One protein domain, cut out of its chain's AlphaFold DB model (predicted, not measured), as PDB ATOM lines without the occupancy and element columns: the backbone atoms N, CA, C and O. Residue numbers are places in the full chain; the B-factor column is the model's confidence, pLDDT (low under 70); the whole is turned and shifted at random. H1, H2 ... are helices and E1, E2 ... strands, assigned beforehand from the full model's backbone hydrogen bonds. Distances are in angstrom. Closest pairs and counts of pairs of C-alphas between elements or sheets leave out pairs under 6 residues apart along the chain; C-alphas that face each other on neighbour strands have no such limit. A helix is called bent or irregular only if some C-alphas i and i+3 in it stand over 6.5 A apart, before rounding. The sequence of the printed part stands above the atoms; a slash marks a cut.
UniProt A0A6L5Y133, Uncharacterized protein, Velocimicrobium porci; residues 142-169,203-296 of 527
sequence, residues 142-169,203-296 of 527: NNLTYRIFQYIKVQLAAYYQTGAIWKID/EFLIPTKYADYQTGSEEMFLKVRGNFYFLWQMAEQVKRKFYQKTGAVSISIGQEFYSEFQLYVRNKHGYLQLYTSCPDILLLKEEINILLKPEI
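What this domain is: This is residues 142 to 169 and 203 to 296 of the 527 residues of an uncharacterized protein of Velocimicrobium porci (UniProt A0A6L5Y133). Two long helices, H1 and H3, cross at a steep angle, with two small two-stranded sheets set along H3: the hairpin E2 and E3 near its residues 220 to 231, and E1 with E4 near 238 to 242. H5 packs on the first turns of H1, and short H2 packs on H3. The printed part has 122 residues, in the order H1 H2 H3 E1 H4 E2 E3 E4 H5, mostly helix, both sheets antiparallel. It is compact, with a radius of gyration of the C-alphas of 14.7 A, yet elongated, spanning 44 by 28 by 27 A.

How they stand to each other: H1, residues 142 to 162, touches H3, residues 218 to 243, with residues 144 to 153 alone; the closest C-alphas, of Phe 149 and Ala 235, are 5.0 A apart. They run opposite ways at a steep tilt of 68 degrees, only just short of about perpendicular. H2, residues 210 to 213, touches H3, closest at the C-alphas of Tyr 213 and Phe 221, 5.1 A. E1, residues 250 to 252, is antiparallel to E4, residues 282 to 284, with N 251 and O 283 at 2.9 A. H4, residues 253 to 256, is near H3. In the hairpin of E2, residues 263 to 266, and E3, residues 272 to 275, N 275 and O 263 are 2.8 A apart. The closest C-alphas of H3 and E2, Asn 227 and Leu 263, are 5.7 A apart. H5, residues 285 to 296, touches H1, closest at the C-alphas of Leu 144 and Leu 292, 6.3 A. In H1 and H3 every O i to N i+4 pair is within hydrogen-bond range, in H5 6 of 8; H2 and H4 are too short for one.

Where its parts are: H1 begins at C-alpha 142 (-6.185, 16.848, -23.897) and is 29.8 A long; H3 is 37.4 A. H5, 15.3 A long, is irregular, with C-alphas 291 and 294 7.2 A apart; it ends at C-alpha 296 (-5.046, 5.497, -27.741).

The domain as a whole: Residues 170 to 202 are not printed, a gap of 21.5 A between C-alphas 169 and 203. Of the links printed whole, none is long. Residues 245 to 246 have pLDDT under 70.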
ATOM      1  N   ASN A 142      -7.037  15.754 -23.432       91.62
ATOM      2  CA  ASN A 142      -6.185  16.848 -23.897       91.62
ATOM      3  C   ASN A 142      -5.090  16.372 -24.858       91.62
ATOM      4  O   ASN A 142      -4.811  17.074 -25.822       91.62
ATOM      5  N   ASN A 143      -4.534  15.172 -24.670       92.88
ATOM      6  CA  ASN A 143      -3.552  14.594 -25.594       92.88
ATOM      7  C   ASN A 143      -4.171  14.405 -26.984       92.88
ATOM      8  O   ASN A 143      -3.594  14.785 -28.000       92.88
ATOM      9  N   LEU A 144      -5.408  13.903 -27.025       94.75
ATOM     10  CA  LEU A 144      -6.147  13.730 -28.275       94.75
ATOM     11  C   LEU A 144      -6.499  15.078 -28.920       94.75
ATOM     12  O   LEU A 144      -6.414  15.224 -30.138       94.75
ATOM     13  N   THR A 145      -6.868  16.078 -28.111       96.44
ATOM     14  CA  THR A 145      -7.083  17.449 -28.598       96.44
ATOM     15  C   THR A 145      -5.810  18.033 -29.185       96.44
ATOM     16  O   THR A 145      -5.873  18.628 -30.257       96.44
ATOM     17  N   TYR A 146      -4.664  17.820 -28.539       96.56
ATOM     18  CA  TYR A 146      -3.376  18.300 -29.018       96.56
ATOM     19  C   TYR A 146      -3.022  17.708 -30.388       96.56
ATOM     20  O   TYR A 146      -2.667  18.458 -31.293       96.56
ATOM     21  N   ARG A 147      -3.240  16.404 -30.612       97.00
ATOM     22  CA  ARG A 147      -3.037  15.796 -31.942       97.00
ATOM     23  C   ARG A 147      -3.905  16.443 -33.022       97.00
ATOM     24  O   ARG A 147      -3.412  16.769 -34.101       97.00
ATOM     25  N   ILE A 148      -5.187  16.679 -32.732       97.81
ATOM     26  CA  ILE A 148      -6.103  17.362 -33.662       97.81
ATOM     27  C   ILE A 148      -5.660  18.813 -33.898       97.81
ATOM     28  O   ILE A 148      -5.691  19.285 -35.031       97.81
ATOM     29  N   PHE A 149      -5.220  19.507 -32.851       98.00
ATOM     30  CA  PHE A 149      -4.683  20.863 -32.921       98.00
ATOM     31  C   PHE A 149      -3.459  20.942 -33.839       98.00
ATOM     32  O   PHE A 149      -3.439  21.787 -34.736       98.00
ATOM     33  N   GLN A 150      -2.494  20.025 -33.692       97.94
ATOM     34  CA  GLN A 150      -1.316  19.947 -34.561       97.94
ATOM     35  C   GLN A 150      -1.737  19.767 -36.022       97.94
ATOM     36  O   GLN A 150      -1.314  20.528 -36.894       97.94
ATOM     37  N   TYR A 151      -2.635  18.812 -36.280       97.69
ATOM     38  CA  TYR A 151      -3.139  18.537 -37.622       97.69
ATOM     39  C   TYR A 151      -3.837  19.754 -38.244       97.69
ATOM     40  O   TYR A 151      -3.515  20.142 -39.365       97.69
ATOM     41  N   ILE A 152      -4.743  20.412 -37.512       96.81
ATOM     42  CA  ILE A 152      -5.454  21.608 -37.988       96.81
ATOM     43  C   ILE A 152      -4.476  22.744 -38.298       96.81
ATOM     44  O   ILE A 152      -4.584  23.368 -39.355       96.81
ATOM     45  N   LYS A 153      -3.511  23.011 -37.412       97.50
ATOM     46  CA  LYS A 153      -2.517  24.073 -37.614       97.50
ATOM     47  C   LYS A 153      -1.707  23.844 -38.889       97.50
ATOM     48  O   LYS A 153      -1.570  24.768 -39.690       97.50
ATOM     49  N   VAL A 154      -1.224  22.619 -39.101       97.44
ATOM     50  CA  VAL A 154      -0.462  22.256 -40.304       97.44
ATOM     51  C   VAL A 154      -1.315  22.410 -41.566       97.44
ATOM     52  O   VAL A 154      -0.849  22.992 -42.543       97.44
ATOM     53  N   GLN A 155      -2.585  21.990 -41.543       96.31
ATOM     54  CA  GLN A 155      -3.499  22.162 -42.681       96.31
ATOM     55  C   GLN A 155      -3.758  23.637 -43.017       96.31
ATOM     56  O   GLN A 155      -3.702  24.033 -44.182       96.31
ATOM     57  N   LEU A 156      -4.006  24.470 -42.003       95.62
ATOM     58  CA  LEU A 156      -4.200  25.911 -42.184       95.62
ATOM     59  C   LEU A 156      -2.938  26.569 -42.753       95.62
ATOM     60  O   LEU A 156      -3.025  27.374 -43.680       95.62
ATOM     61  N   ALA A 157      -1.762  26.209 -42.239       95.19
ATOM     62  CA  ALA A 157      -0.489  26.718 -42.732       95.19
ATOM     63  C   ALA A 157      -0.228  26.313 -44.192       95.19
ATOM     64  O   ALA A 157       0.080  27.181 -45.013       95.19
ATOM     65  N   ALA A 158      -0.420  25.036 -44.536       94.50
ATOM     66  CA  ALA A 158      -0.272  24.534 -45.901       94.50
ATOM     67  C   ALA A 158      -1.203  25.275 -46.876       94.50
ATOM     68  O   ALA A 158      -0.761  25.713 -47.949       94.50
ATOM     69  N   TYR A 159      -2.455  25.511 -46.466       94.00
ATOM     70  CA  TYR A 159      -3.419  26.295 -47.230       94.00
ATOM     71  C   TYR A 159      -2.941  27.737 -47.448       94.00
ATOM     72  O   TYR A 159      -2.930  28.216 -48.581       94.00
ATOM     73  N   TYR A 160      -2.490  28.438 -46.403       91.56
ATOM     74  CA  TYR A 160      -2.047  29.830 -46.538       91.56
ATOM     75  C   TYR A 160      -0.747  29.997 -47.334       91.56
ATOM     76  O   TYR A 160      -0.552  31.039 -47.961       91.56
ATOM     77  N   GLN A 161       0.138  28.997 -47.332       90.44
ATOM     78  CA  GLN A 161       1.387  29.047 -48.098       90.44
ATOM     79  C   GLN A 161       1.195  28.683 -49.569       90.44
ATOM     80  O   GLN A 161       1.763  29.335 -50.444       90.44
ATOM     81  N   THR A 162       0.435  27.621 -49.840       90.44
ATOM     82  CA  THR A 162       0.428  26.957 -51.156       90.44
ATOM     83  C   THR A 162      -0.969  26.674 -51.707       90.44
ATOM     84  O   THR A 162      -1.094  26.256 -52.855       90.44
ATOM     85  N   GLY A 163      -2.022  26.887 -50.915       90.19
ATOM     86  CA  GLY A 163      -3.381  26.449 -51.238       90.19
ATOM     87  C   GLY A 163      -3.575  24.932 -51.154       90.19
ATOM     88  O   GLY A 163      -4.617  24.434 -51.580       90.19
ATOM     89  N   ALA A 164      -2.589  24.187 -50.642       91.75
ATOM     90  CA  ALA A 164      -2.675  22.741 -50.501       91.75
ATOM     91  C   ALA A 164      -3.561  22.333 -49.316       91.75
ATOM     92  O   ALA A 164      -3.625  23.019 -48.299       91.75
ATOM     93  N   ILE A 165      -4.195  21.169 -49.456       91.19
ATOM     94  CA  ILE A 165      -4.853  20.431 -48.376       91.19
ATOM     95  C   ILE A 165      -4.268  19.023 -48.427       91.19
ATOM     96  O   ILE A 165      -4.380  18.340 -49.450       91.19
ATOM     97  N   TRP A 166      -3.593  18.608 -47.362       91.56
ATOM     98  CA  TRP A 166      -2.947  17.298 -47.314       91.56
ATOM     99  C   TRP A 166      -3.920  16.243 -46.797       91.56
ATOM    100  O   TRP A 166      -4.763  16.525 -45.955       91.56
ATOM    101  N   LYS A 167      -3.821  15.014 -47.298       90.06
ATOM    102  CA  LYS A 167      -4.519  13.879 -46.683       90.06
ATOM    103  C   LYS A 167      -3.701  13.358 -45.517       90.06
ATOM    104  O   LYS A 167      -2.477  13.494 -45.529       90.06
ATOM    105  N   ILE A 168      -4.344  12.686 -44.568       91.06
ATOM    106  CA  ILE A 168      -3.631  12.110 -43.417       91.06
ATOM    107  C   ILE A 168      -2.522  11.112 -43.840       91.06
ATOM    108  O   ILE A 168      -1.498  11.007 -43.167       91.06
ATOM    109  N   ASP A 169      -2.652  10.469 -45.013       88.44
ATOM    110  CA  ASP A 169      -1.635   9.602 -45.643       88.44
ATOM    111  C   ASP A 169      -0.274  10.266 -45.798       88.44
ATOM    112  O   ASP A 169       0.750   9.595 -45.708       88.44
ATOM    113  N   GLU A 203       5.419  26.671 -37.237       96.69
ATOM    114  CA  GLU A 203       5.425  27.561 -36.059       96.69
ATOM    115  C   GLU A 203       5.809  28.998 -36.428       96.69
ATOM    116  O   GLU A 203       5.227  29.963 -35.933       96.69
ATOM    117  N   PHE A 204       6.737  29.175 -37.372       94.00
ATOM    118  CA  PHE A 204       7.098  30.512 -37.843       94.00
ATOM    119  C   PHE A 204       5.908  31.247 -38.481       94.00
ATOM    120  O   PHE A 204       5.774  32.466 -38.325       94.00
ATOM    121  N   LEU A 205       5.048  30.525 -39.205       96.50
ATOM    122  CA  LEU A 205       3.923  31.099 -39.935       96.50
ATOM    123  C   LEU A 205       2.713  31.357 -39.034       96.50
ATOM    124  O   LEU A 205       2.131  32.441 -39.092       96.50
ATOM    125  N   ILE A 206       2.328  30.369 -38.230       97.06
ATOM    126  CA  ILE A 206       1.205  30.444 -37.292       97.06
ATOM    127  C   ILE A 206       1.773  30.156 -35.902       97.06
ATOM    128  O   ILE A 206       1.746  29.007 -35.471       97.06
ATOM    129  N   PRO A 207       2.318  31.166 -35.204       96.69
ATOM    130  CA  PRO A 207       2.950  30.930 -33.915       96.69
ATOM    131  C   PRO A 207       1.907  30.606 -32.849       96.69
ATOM    132  O   PRO A 207       0.860  31.266 -32.783       96.69
ATOM    133  N   THR A 208       2.216  29.624 -32.005       97.06
ATOM    134  CA  THR A 208       1.403  29.212 -30.850       97.06
ATOM    135  C   THR A 208       2.210  29.116 -29.556       97.06
ATOM    136  O   THR A 208       1.615  29.230 -28.484       97.06
ATOM    137  N   LYS A 209       3.548  29.044 -29.632       95.44
ATOM    138  CA  LYS A 209       4.454  28.966 -28.476       95.44
ATOM    139  C   LYS A 209       4.605  30.318 -27.773       95.44
ATOM    140  O   LYS A 209       5.606  31.019 -27.898       95.44
ATOM    141  N   TYR A 210       3.565  30.757 -27.063       93.50
ATOM    142  CA  TYR A 210       3.526  32.089 -26.446       93.50
ATOM    143  C   TYR A 210       4.491  32.269 -25.265       93.50
ATOM    144  O   TYR A 210       4.743  33.412 -24.875       93.50
ATOM    145  N   ALA A 211       5.054  31.193 -24.706       91.12
ATOM    146  CA  ALA A 211       6.108  31.282 -23.696       91.12
ATOM    147  C   ALA A 211       7.350  32.015 -24.239       91.12
ATOM    148  O   ALA A 211       7.897  32.879 -23.551       91.12
ATOM    149  N   ASP A 212       7.693  31.797 -25.513       92.00
ATOM    150  CA  ASP A 212       8.831  32.437 -26.193       92.00
ATOM    151  C   ASP A 212       8.684  33.965 -26.317       92.00
ATOM    152  O   ASP A 212       9.650  34.680 -26.586       92.00
ATOM    153  N   TYR A 213       7.475  34.494 -26.100       89.25
ATOM    154  CA  TYR A 213       7.145  35.912 -26.252       89.25
ATOM    155  C   TYR A 213       6.958  36.638 -24.912       89.25
ATOM    156  O   TYR A 213       6.683  37.839 -24.913       89.25
ATOM    157  N   GLN A 214       7.127  35.961 -23.767       84.44
ATOM    158  CA  GLN A 214       6.900  36.544 -22.433       84.44
ATOM    159  C   GLN A 214       7.813  37.736 -22.106       84.44
ATOM    160  O   GLN A 214       7.432  38.612 -21.332       84.44
ATOM    161  N   THR A 215       9.012  37.778 -22.688       81.75
ATOM    162  CA  THR A 215       9.998  38.856 -22.493       81.75
ATOM    163  C   THR A 215       9.919  39.946 -23.568       81.75
ATOM    164  O   THR A 215      10.655  40.930 -23.502       81.75
ATOM    165  N   GLY A 216       9.045  39.768 -24.566       78.75
ATOM    166  CA  GLY A 216       8.903  40.646 -25.724       78.75
ATOM    167  C   GLY A 216       7.770  41.669 -25.598       78.75
ATOM    168  O   GLY A 216       7.370  42.078 -24.512       78.75
ATOM    169  N   SER A 217       7.252  42.104 -26.752       85.81
ATOM    170  CA  SER A 217       6.083  42.991 -26.820       85.81
ATOM    171  C   SER A 217       4.823  42.276 -26.327       85.81
ATOM    172  O   SER A 217       4.488  41.198 -26.826       85.81
ATOM    173  N   GLU A 218       4.082  42.921 -25.423       86.69
ATOM    174  CA  GLU A 218       2.789  42.439 -24.920       86.69
ATOM    175  C   GLU A 218       1.789  42.177 -26.054       86.69
ATOM    176  O   GLU A 218       1.082  41.172 -26.044       86.69
ATOM    177  N   GLU A 219       1.786  43.019 -27.092       89.06
ATOM    178  CA  GLU A 219       0.930  42.830 -28.264       89.06
ATOM    179  C   GLU A 219       1.231  41.500 -28.974       89.06
ATOM    180  O   GLU A 219       0.314  40.767 -29.345       89.06
ATOM    181  N   MET A 220       2.512  41.161 -29.151       89.81
ATOM    182  CA  MET A 220       2.904  39.899 -29.785       89.81
ATOM    183  C   MET A 220       2.561  38.709 -28.892       89.81
ATOM    184  O   MET A 220       1.991  37.738 -29.385       89.81
ATOM    185  N   PHE A 221       2.824  38.809 -27.587       91.25
ATOM    186  CA  PHE A 221       2.437  37.786 -26.617       91.25
ATOM    187  C   PHE A 221       0.932  37.485 -26.678       91.25
ATOM    188  O   PHE A 221       0.542  36.324 -26.805       91.25
ATOM    189  N   LEU A 222       0.078  38.514 -26.665       91.25
ATOM    190  CA  LEU A 222      -1.377  38.346 -26.723       91.25
ATOM    191  C   LEU A 222      -1.854  37.743 -28.052       91.25
ATOM    192  O   LEU A 222      -2.757  36.909 -28.038       91.25
ATOM    193  N   LYS A 223      -1.241  38.105 -29.188       94.19
ATOM    194  CA  LYS A 223      -1.570  37.520 -30.503       94.19
ATOM    195  C   LYS A 223      -1.229  36.033 -30.579       94.19
ATOM    196  O   LYS A 223      -2.072  35.238 -30.988       94.19
ATOM    197  N   VAL A 224      -0.020  35.654 -30.162       95.31
ATOM    198  CA  VAL A 224       0.449  34.255 -30.173       95.31
ATOM    199  C   VAL A 224      -0.361  33.414 -29.187       95.31
ATOM    200  O   VAL A 224      -0.835  32.330 -29.522       95.31
ATOM    201  N   ARG A 225      -0.618  33.952 -27.990       94.50
ATOM    202  CA  ARG A 225      -1.499  33.325 -27.002       94.50
ATOM    203  C   ARG A 225      -2.915  33.149 -27.560       94.50
ATOM    204  O   ARG A 225      -3.508  32.087 -27.397       94.50
ATOM    205  N   GLY A 226      -3.440  34.162 -28.248       94.38
ATOM    206  CA  GLY A 226      -4.732  34.111 -28.931       94.38
ATOM    207  C   GLY A 226      -4.811  32.979 -29.957       94.38
ATOM    208  O   GLY A 226      -5.760  32.200 -29.912       94.38
ATOM    209  N   ASN A 227      -3.789  32.829 -30.809       96.94
ATOM    210  CA  ASN A 227      -3.695  31.720 -31.764       96.94
ATOM    211  C   ASN A 227      -3.780  30.356 -31.078       96.94
ATOM    212  O   ASN A 227      -4.575  29.518 -31.501       96.94
ATOM    213  N   PHE A 228      -2.984  30.147 -30.023       97.31
ATOM    214  CA  PHE A 228      -2.974  28.888 -29.282       97.31
ATOM    215  C   PHE A 228      -4.380  28.530 -28.779       97.31
ATOM    216  O   PHE A 228      -4.907  27.468 -29.111       97.31
ATOM    217  N   TYR A 229      -5.026  29.430 -28.028       95.94
ATOM    218  CA  TYR A 229      -6.340  29.139 -27.446       95.94
ATOM    219  C   TYR A 229      -7.432  28.988 -28.508       95.94
ATOM    220  O   TYR A 229      -8.297  28.127 -28.351       95.94
ATOM    221  N   PHE A 230      -7.385  29.773 -29.588       95.69
ATOM    222  CA  PHE A 230      -8.340  29.664 -30.688       95.69
ATOM    223  C   PHE A 230      -8.250  28.297 -31.380       95.69
ATOM    224  O   PHE A 230      -9.250  27.585 -31.498       95.69
ATOM    225  N   LEU A 231      -7.044  27.882 -31.774       96.94
ATOM    226  CA  LEU A 231      -6.826  26.582 -32.409       96.94
ATOM    227  C   LEU A 231      -7.131  25.425 -31.447       96.94
ATOM    228  O   LEU A 231      -7.700  24.416 -31.865       96.94
ATOM    229  N   TRP A 232      -6.809  25.561 -30.156       97.44
ATOM    230  CA  TRP A 232      -7.127  24.547 -29.147       97.44
ATOM    231  C   TRP A 232      -8.640  24.357 -28.998       97.44
ATOM    232  O   TRP A 232      -9.142  23.232 -28.998       97.44
ATOM    233  N   GLN A 233      -9.390  25.461 -28.911       95.69
ATOM    234  CA  GLN A 233     -10.850  25.423 -28.864       95.69
ATOM    235  C   GLN A 233     -11.437  24.794 -30.129       95.69
ATOM    236  O   GLN A 233     -12.343  23.966 -30.026       95.69
ATOM    237  N   MET A 234     -10.903  25.133 -31.304       95.31
ATOM    238  CA  MET A 234     -11.307  24.525 -32.571       95.31
ATOM    239  C   MET A 234     -11.086  23.008 -32.562       95.31
ATOM    240  O   MET A 234     -12.004  22.247 -32.875       95.31
ATOM    241  N   ALA A 235      -9.908  22.552 -32.132       96.81
ATOM    242  CA  ALA A 235      -9.578  21.135 -32.029       96.81
ATOM    243  C   ALA A 235     -10.497  20.383 -31.050       96.81
ATOM    244  O   ALA A 235     -10.998  19.303 -31.371       96.81
ATOM    245  N   GLU A 236     -10.793  20.969 -29.885       94.75
ATOM    246  CA  GLU A 236     -11.723  20.382 -28.915       94.75
ATOM    247  C   GLU A 236     -13.143  20.274 -29.487       94.75
ATOM    248  O   GLU A 236     -13.816  19.256 -29.304       94.75
ATOM    249  N   GLN A 237     -13.609  21.290 -30.216       93.31
ATOM    250  CA  GLN A 237     -14.915  21.257 -30.878       93.31
ATOM    251  C   GLN A 237     -14.981  20.181 -31.968       93.31
ATOM    252  O   GLN A 237     -15.961  19.431 -32.020       93.31
ATOM    253  N   VAL A 238     -13.929  20.049 -32.782       94.38
ATOM    254  CA  VAL A 238     -13.790  18.986 -33.789       94.38
ATOM    255  C   VAL A 238     -13.855  17.604 -33.132       94.38
ATOM    256  O   VAL A 238     -14.705  16.789 -33.499       94.38
ATOM    257  N   LYS A 239     -13.042  17.364 -32.092       94.06
ATOM    258  CA  LYS A 239     -13.048  16.115 -31.310       94.06
ATOM    259  C   LYS A 239     -14.451  15.790 -30.800       94.06
ATOM    260  O   LYS A 239     -14.974  14.694 -30.996       94.06
ATOM    261  N   ARG A 240     -15.103  16.770 -30.169       90.31
ATOM    262  CA  ARG A 240     -16.450  16.620 -29.615       90.31
ATOM    263  C   ARG A 240     -17.488  16.291 -30.688       90.31
ATOM    264  O   ARG A 240     -18.332  15.438 -30.435       90.31
ATOM    265  N   LYS A 241     -17.447  16.927 -31.860       90.56
ATOM    266  CA  LYS A 241     -18.402  16.673 -32.954       90.56
ATOM    267  C   LYS A 241     -18.236  15.291 -33.584       90.56
ATOM    268  O   LYS A 241     -19.242  14.677 -33.933       90.56
ATOM    269  N   PHE A 242     -17.013  14.774 -33.690       91.50
ATOM    270  CA  PHE A 242     -16.772  13.437 -34.242       91.50
ATOM    271  C   PHE A 242     -17.192  12.292 -33.310       91.50
ATOM    272  O   PHE A 242     -17.658  11.253 -33.786       91.50
ATOM    273  N   TYR A 243     -17.066  12.475 -31.992       87.12
ATOM    274  CA  TYR A 243     -17.210  11.382 -31.016       87.12
ATOM    275  C   TYR A 243     -18.400  11.515 -30.054       87.12
ATOM    276  O   TYR A 243     -18.492  10.796 -29.057       87.12
ATOM    277  N   GLN A 244     -19.342  12.411 -30.344       81.94
ATOM    278  CA  GLN A 244     -20.676  12.389 -29.734       81.94
ATOM    279  C   GLN A 244     -21.575  11.324 -30.396       81.94
ATOM    280  O   GLN A 244     -21.254  10.799 -31.456       81.94
ATOM    281  N   LYS A 245     -22.718  10.994 -29.775       63.22
ATOM    282  CA  LYS A 245     -23.587   9.857 -30.155       63.22
ATOM    283  C   LYS A 245     -24.050   9.852 -31.623       63.22
ATOM    284  O   LYS A 245     -24.159   8.790 -32.218       63.22
ATOM    285  N   THR A 246     -24.314  11.018 -32.207       65.50
ATOM    286  CA  THR A 246     -24.686  11.188 -33.628       65.50
ATOM    287  C   THR A 246     -23.504  11.681 -34.465       65.50
ATOM    288  O   THR A 246     -23.705  12.451 -35.401       65.50
ATOM    289  N   GLY A 247     -22.280  11.342 -34.045       74.38
ATOM    290  CA  GLY A 247     -21.037  11.985 -34.461       74.38
ATOM    291  C   GLY A 247     -20.922  12.184 -35.967       74.38
ATOM    292  O   GLY A 247     -21.326  11.329 -36.756       74.38
ATOM    293  N   ALA A 248     -20.381  13.334 -36.356       83.88
ATOM    294  CA  ALA A 248     -20.244  13.688 -37.759       83.88
ATOM    295  C   ALA A 248     -19.330  12.690 -38.493       83.88
ATOM    296  O   ALA A 248     -18.394  12.146 -37.914       83.88
ATOM    297  N   VAL A 249     -19.575  12.466 -39.782       90.31
ATOM    298  CA  VAL A 249     -18.628  11.734 -40.642       90.31
ATOM    299  C   VAL A 249     -17.554  12.684 -41.174       90.31
ATOM    300  O   VAL A 249     -16.409  12.287 -41.377       90.31
ATOM    301  N   SER A 250     -17.905  13.959 -41.344       92.81
ATOM    302  CA  SER A 250     -17.000  15.011 -41.784       92.81
ATOM    303  C   SER A 250     -17.363  16.366 -41.174       92.81
ATOM    304  O   SER A 250     -18.504  16.588 -40.766       92.81
ATOM    305  N   ILE A 251     -16.384  17.267 -41.094       93.06
ATOM    306  CA  ILE A 251     -16.544  18.643 -40.608       93.06
ATOM    307  C   ILE A 251     -15.842  19.577 -41.590       93.06
ATOM    308  O   ILE A 251     -14.652  19.416 -41.844       93.06
ATOM    309  N   SER A 252     -16.565  20.561 -42.125       92.44
ATOM    310  CA  SER A 252     -15.968  21.686 -42.853       92.44
ATOM    311  C   SER A 252     -15.585  22.771 -41.847       92.44
ATOM    312  O   SER A 252     -16.457  23.338 -41.187       92.44
ATOM    313  N   ILE A 253     -14.288  23.071 -41.722       89.50
ATOM    314  CA  ILE A 253     -13.805  24.124 -40.814       89.50
ATOM    315  C   ILE A 253     -14.369  25.486 -41.248       89.50
ATOM    316  O   ILE A 253     -14.841  26.258 -40.415       89.50
ATOM    317  N   GLY A 254     -14.381  25.745 -42.560       87.19
ATOM    318  CA  GLY A 254     -14.859  26.995 -43.152       87.19
ATOM    319  C   GLY A 254     -16.313  27.309 -42.825       87.19
ATOM    320  O   GLY A 254     -16.633  28.462 -42.554       87.19
ATOM    321  N   GLN A 255     -17.182  26.297 -42.822       86.75
ATOM    322  CA  GLN A 255     -18.598  26.461 -42.486       86.75
ATOM    323  C   GLN A 255     -18.826  26.532 -40.979       86.75
ATOM    324  O   GLN A 255     -19.654  27.311 -40.516       86.75
ATOM    325  N   GLU A 256     -18.095  25.721 -40.217       86.12
ATOM    326  CA  GLU A 256     -18.330  25.575 -38.787       86.12
ATOM    327  C   GLU A 256     -17.848  26.781 -37.980       86.12
ATOM    328  O   GLU A 256     -18.542  27.245 -37.083       86.12
ATOM    329  N   PHE A 257     -16.666  27.301 -38.305       86.44
ATOM    330  CA  PHE A 257     -16.005  28.329 -37.500       86.44
ATOM    331  C   PHE A 257     -16.073  29.720 -38.134       86.44
ATOM    332  O   PHE A 257     -15.426  30.642 -37.645       86.44
ATOM    333  N   TYR A 258     -16.859  29.897 -39.203       83.06
ATOM    334  CA  TYR A 258     -16.896  31.114 -40.023       83.06
ATOM    335  C   TYR A 258     -16.990  32.419 -39.213       83.06
ATOM    336  O   TYR A 258     -16.205  33.340 -39.421       83.06
ATOM    337  N   SER A 259     -17.949  32.501 -38.287       81.06
ATOM    338  CA  SER A 259     -18.257  33.713 -37.514       81.06
ATOM    339  C   SER A 259     -17.295  33.992 -36.363       81.06
ATOM    340  O   SER A 259     -17.265  35.109 -35.853       81.06
ATOM    341  N   GLU A 260     -16.546  32.983 -35.931       84.44
ATOM    342  CA  GLU A 260     -15.639  33.058 -34.783       84.44
ATOM    343  C   GLU A 260     -14.168  33.036 -35.222       84.44
ATOM    344  O   GLU A 260     -13.275  33.137 -34.383       84.44
ATOM    345  N   PHE A 261     -13.898  32.913 -36.529       89.12
ATOM    346  CA  PHE A 261     -12.551  32.690 -37.033       89.12
ATOM    347  C   PHE A 261     -11.661  33.915 -36.844       89.12
ATOM    348  O   PHE A 261     -11.862  34.957 -37.470       89.12
ATOM    349  N   GLN A 262     -10.650  33.776 -35.989       92.25
ATOM    350  CA  GLN A 262      -9.656  34.807 -35.728       92.25
ATOM    351  C   GLN A 262      -8.290  34.154 -35.568       92.25
ATOM    352  O   GLN A 262      -8.001  33.538 -34.545       92.25
ATOM    353  N   LEU A 263      -7.442  34.299 -36.585       95.56
ATOM    354  CA  LEU A 263      -6.109  33.711 -36.575       95.56
ATOM    355  C   LEU A 263      -5.063  34.719 -37.037       95.56
ATOM    356  O   LEU A 263      -5.178  35.307 -38.110       95.56
ATOM    357  N   TYR A 264      -4.021  34.915 -36.239       96.25
ATOM    358  CA  TYR A 264      -2.877  35.736 -36.604       96.25
ATOM    359  C   TYR A 264      -1.868  34.908 -37.397       96.25
ATOM    360  O   TYR A 264      -1.286  33.956 -36.880       96.25
ATOM    361  N   VAL A 265      -1.628  35.297 -38.646       95.69
ATOM    362  CA  VAL A 265      -0.728  34.601 -39.571       95.69
ATOM    363  C   VAL A 265       0.383  35.550 -40.000       95.69
ATOM    364  O   VAL A 265       0.145  36.733 -40.266       95.69
ATOM    365  N   ARG A 266       1.617  35.051 -40.057       94.50
ATOM    366  CA  ARG A 266       2.769  35.848 -40.471       94.50
ATOM    367  C   ARG A 266       2.735  36.101 -41.975       94.50
ATOM    368  O   ARG A 266       2.686  35.178 -42.780       94.50
ATOM    369  N   ASN A 267       2.787  37.368 -42.368       90.31
ATOM    370  CA  ASN A 267       2.846  37.750 -43.775       90.31
ATOM    371  C   ASN A 267       4.286  37.704 -44.327       90.31
ATOM    372  O   ASN A 267       5.258  37.520 -43.594       90.31
ATOM    373  N   LYS A 268       4.436  37.951 -45.635       84.25
ATOM    374  CA  LYS A 268       5.742  37.981 -46.331       84.25
ATOM    375  C   LYS A 268       6.724  39.031 -45.790       84.25
ATOM    376  O   LYS A 268       7.913  38.941 -46.067       84.25
ATOM    377  N   HIS A 269       6.236  40.021 -45.045       84.94
ATOM    378  CA  HIS A 269       7.044  41.070 -44.420       84.94
ATOM    379  C   HIS A 269       7.413  40.746 -42.963       84.94
ATOM    380  O   HIS A 269       8.060  41.558 -42.310       84.94
ATOM    381  N   GLY A 270       7.011  39.579 -42.449       84.31
ATOM    382  CA  GLY A 270       7.349  39.112 -41.108       84.31
ATOM    383  C   GLY A 270       6.385  39.550 -40.002       84.31
ATOM    384  O   GLY A 270       6.591  39.154 -38.856       84.31
ATOM    385  N   TYR A 271       5.324  40.304 -40.311       89.56
ATOM    386  CA  TYR A 271       4.346  40.777 -39.322       89.56
ATOM    387  C   TYR A 271       3.158  39.821 -39.189       89.56
ATOM    388  O   TYR A 271       2.707  39.249 -40.181       89.56
ATOM    389  N   LEU A 272       2.620  39.696 -37.972       93.38
ATOM    390  CA  LEU A 272       1.380  38.964 -37.715       93.38
ATOM    391  C   LEU A 272       0.165  39.797 -38.132       93.38
ATOM    392  O   LEU A 272      -0.125  40.836 -37.535       93.38
ATOM    393  N   GLN A 273      -0.548  39.311 -39.143       94.50
ATOM    394  CA  GLN A 273      -1.781  39.888 -39.659       94.50
ATOM    395  C   GLN A 273      -2.973  39.031 -39.225       94.50
ATOM    396  O   GLN A 273      -2.892  37.808 -39.256       94.50
ATOM    397  N   LEU A 274      -4.078  39.668 -38.830       94.94
ATOM    398  CA  LEU A 274      -5.315  38.966 -38.482       94.94
ATOM    399  C   LEU A 274      -6.036  38.485 -39.748       94.94
ATOM    400  O   LEU A 274      -6.346  39.283 -40.635       94.94
ATOM    401  N   TYR A 275      -6.335  37.194 -39.794       92.69
ATOM    402  CA  TYR A 275      -7.172  36.547 -40.793       92.69
ATOM    403  C   TYR A 275      -8.518  36.214 -40.153       92.69
ATOM    404  O   TYR A 275      -8.577  35.514 -39.143       92.69
ATOM    405  N   THR A 276      -9.594  36.715 -40.762       89.06
ATOM    406  CA  THR A 276     -10.981  36.477 -40.322       89.06
ATOM    407  C   THR A 276     -11.781  35.610 -41.292       89.06
ATOM    408  O   THR A 276     -12.910  35.235 -41.006       89.06
ATOM    409  N   SER A 277     -11.216  35.297 -42.460       85.50
ATOM    410  CA  SER A 277     -11.832  34.395 -43.432       85.50
ATOM    411  C   SER A 277     -11.308  32.986 -43.207       85.50
ATOM    412  O   SER A 277     -10.139  32.718 -43.485       85.50
ATOM    413  N   CYS A 278     -12.172  32.091 -42.734       84.94
ATOM    414  CA  CYS A 278     -11.814  30.693 -42.538       84.94
ATOM    415  C   CYS A 278     -11.711  29.954 -43.885       84.94
ATOM    416  O   CYS A 278     -12.645  30.043 -44.688       84.94
ATOM    417  N   PRO A 279     -10.630  29.200 -44.152       89.19
ATOM    418  CA  PRO A 279     -10.574  28.328 -45.317       89.19
ATOM    419  C   PRO A 279     -11.534  27.142 -45.172       89.19
ATOM    420  O   PRO A 279     -11.734  26.612 -44.077       89.19
ATOM    421  N   ASP A 280     -12.117  26.710 -46.292       87.56
ATOM    422  CA  ASP A 280     -13.006  25.548 -46.331       87.56
ATOM    423  C   ASP A 280     -12.197  24.246 -46.423       87.56
ATOM    424  O   ASP A 280     -11.982  23.684 -47.497       87.56
ATOM    425  N   ILE A 281     -11.678  23.814 -45.273       91.88
ATOM    426  CA  ILE A 281     -10.946  22.554 -45.117       91.88
ATOM    427  C   ILE A 281     -11.917  21.495 -44.595       91.88
ATOM    428  O   ILE A 281     -12.539  21.679 -43.547       91.88
ATOM    429  N   LEU A 282     -12.033  20.380 -45.317       94.44
ATOM    430  CA  LEU A 282     -12.852  19.239 -44.920       94.44
ATOM    431  C   LEU A 282     -12.019  18.253 -44.098       94.44
ATOM    432  O   LEU A 282     -11.060  17.682 -44.607       94.44
ATOM    433  N   LEU A 283     -12.419  18.018 -42.854       95.06
ATOM    434  CA  LEU A 283     -11.871  16.969 -41.998       95.06
ATOM    435  C   LEU A 283     -12.778  15.741 -42.054       95.06
ATOM    436  O   LEU A 283     -13.990  15.871 -41.869       95.06
ATOM    437  N   LEU A 284     -12.211  14.554 -42.258       94.44
ATOM    438  CA  LEU A 284     -12.950  13.291 -42.202       94.44
ATOM    439  C   LEU A 284     -12.722  12.586 -40.862       94.44
ATOM    440  O   LEU A 284     -11.600  12.529 -40.361       94.44
ATOM    441  N   LYS A 285     -13.775  11.986 -40.296       93.06
ATOM    442  CA  LYS A 285     -13.680  11.227 -39.038       93.06
ATOM    443  C   LYS A 285     -12.680  10.073 -39.140       93.06
ATOM    444  O   LYS A 285     -11.971   9.795 -38.181       93.06
ATOM    445  N   GLU A 286     -12.609   9.423 -40.299       90.69
ATOM    446  CA  GLU A 286     -11.649   8.347 -40.555       90.69
ATOM    447  C   GLU A 286     -10.205   8.843 -40.422       90.69
ATOM    448  O   GLU A 286      -9.417   8.220 -39.715       90.69
ATOM    449  N   GLU A 287      -9.881  10.006 -40.996       92.31
ATOM    450  CA  GLU A 287      -8.550  10.615 -40.885       92.31
ATOM    451  C   GLU A 287      -8.198  10.967 -39.437       92.31
ATOM    452  O   GLU A 287      -7.085  10.705 -38.984       92.31
ATOM    453  N   ILE A 288      -9.164  11.490 -38.677       94.50
ATOM    454  CA  ILE A 288      -8.964  11.752 -37.249       94.50
ATOM    455  C   ILE A 288      -8.807  10.446 -36.457       94.50
ATOM    456  O   ILE A 288      -7.978  10.385 -35.555       94.50
ATOM    457  N   ASN A 289      -9.514   9.369 -36.806       92.31
ATOM    458  CA  ASN A 289      -9.293   8.067 -36.170       92.31
ATOM    459  C   ASN A 289      -7.857   7.575 -36.387       92.31
ATOM    460  O   ASN A 289      -7.242   7.089 -35.444       92.31
ATOM    461  N   ILE A 290      -7.312   7.725 -37.596       91.81
ATOM    462  CA  ILE A 290      -5.923   7.353 -37.914       91.81
ATOM    463  C   ILE A 290      -4.938   8.196 -37.105       91.81
ATOM    464  O   ILE A 290      -4.018   7.648 -36.502       91.81
ATOM    465  N   LEU A 291      -5.185   9.506 -37.021       94.31
ATOM    466  CA  LEU A 291      -4.401  10.434 -36.212       94.31
ATOM    467  C   LEU A 291      -4.389  10.052 -34.725       94.31
ATOM    468  O   LEU A 291      -3.350  10.152 -34.084       94.31
ATOM    469  N   LEU A 292      -5.525   9.634 -34.159       94.00
ATOM    470  CA  LEU A 292      -5.654   9.352 -32.723       94.00
ATOM    471  C   LEU A 292      -5.289   7.913 -32.332       94.00
ATOM    472  O   LEU A 292      -5.050   7.646 -31.155       94.00
ATOM    473  N   LYS A 293      -5.257   6.975 -33.287       91.12
ATOM    474  CA  LYS A 293      -5.057   5.546 -33.005       91.12
ATOM    475  C   LYS A 293      -3.757   5.233 -32.254       91.12
ATOM    476  O   LYS A 293      -3.852   4.459 -31.302       91.12
ATOM    477  N   PRO A 294      -2.585   5.799 -32.609       90.62
ATOM    478  CA  PRO A 294      -1.345   5.498 -31.894       90.62
ATOM    479  C   PRO A 294      -1.370   5.891 -30.417       90.62
ATOM    480  O   PRO A 294      -1.032   5.067 -29.573       90.62
ATOM    481  N   GLU A 295      -1.825   7.108 -30.107       90.75
ATOM    482  CA  GLU A 295      -1.991   7.599 -28.730       90.75
ATOM    483  C   GLU A 295      -2.904   6.682 -27.909       90.75
ATOM    484  O   GLU A 295      -2.538   6.230 -26.826       90.75
ATOM    485  N   ILE A 296      -4.085   6.351 -28.447       91.19
ATOM    486  CA  ILE A 296      -5.046   5.497 -27.741       91.19
ATOM    487  C   ILE A 296      -4.494   4.078 -27.565       91.19
ATOM    488  O   ILE A 296      -4.685   3.487 -26.506       91.19
TER     489      ILE A 296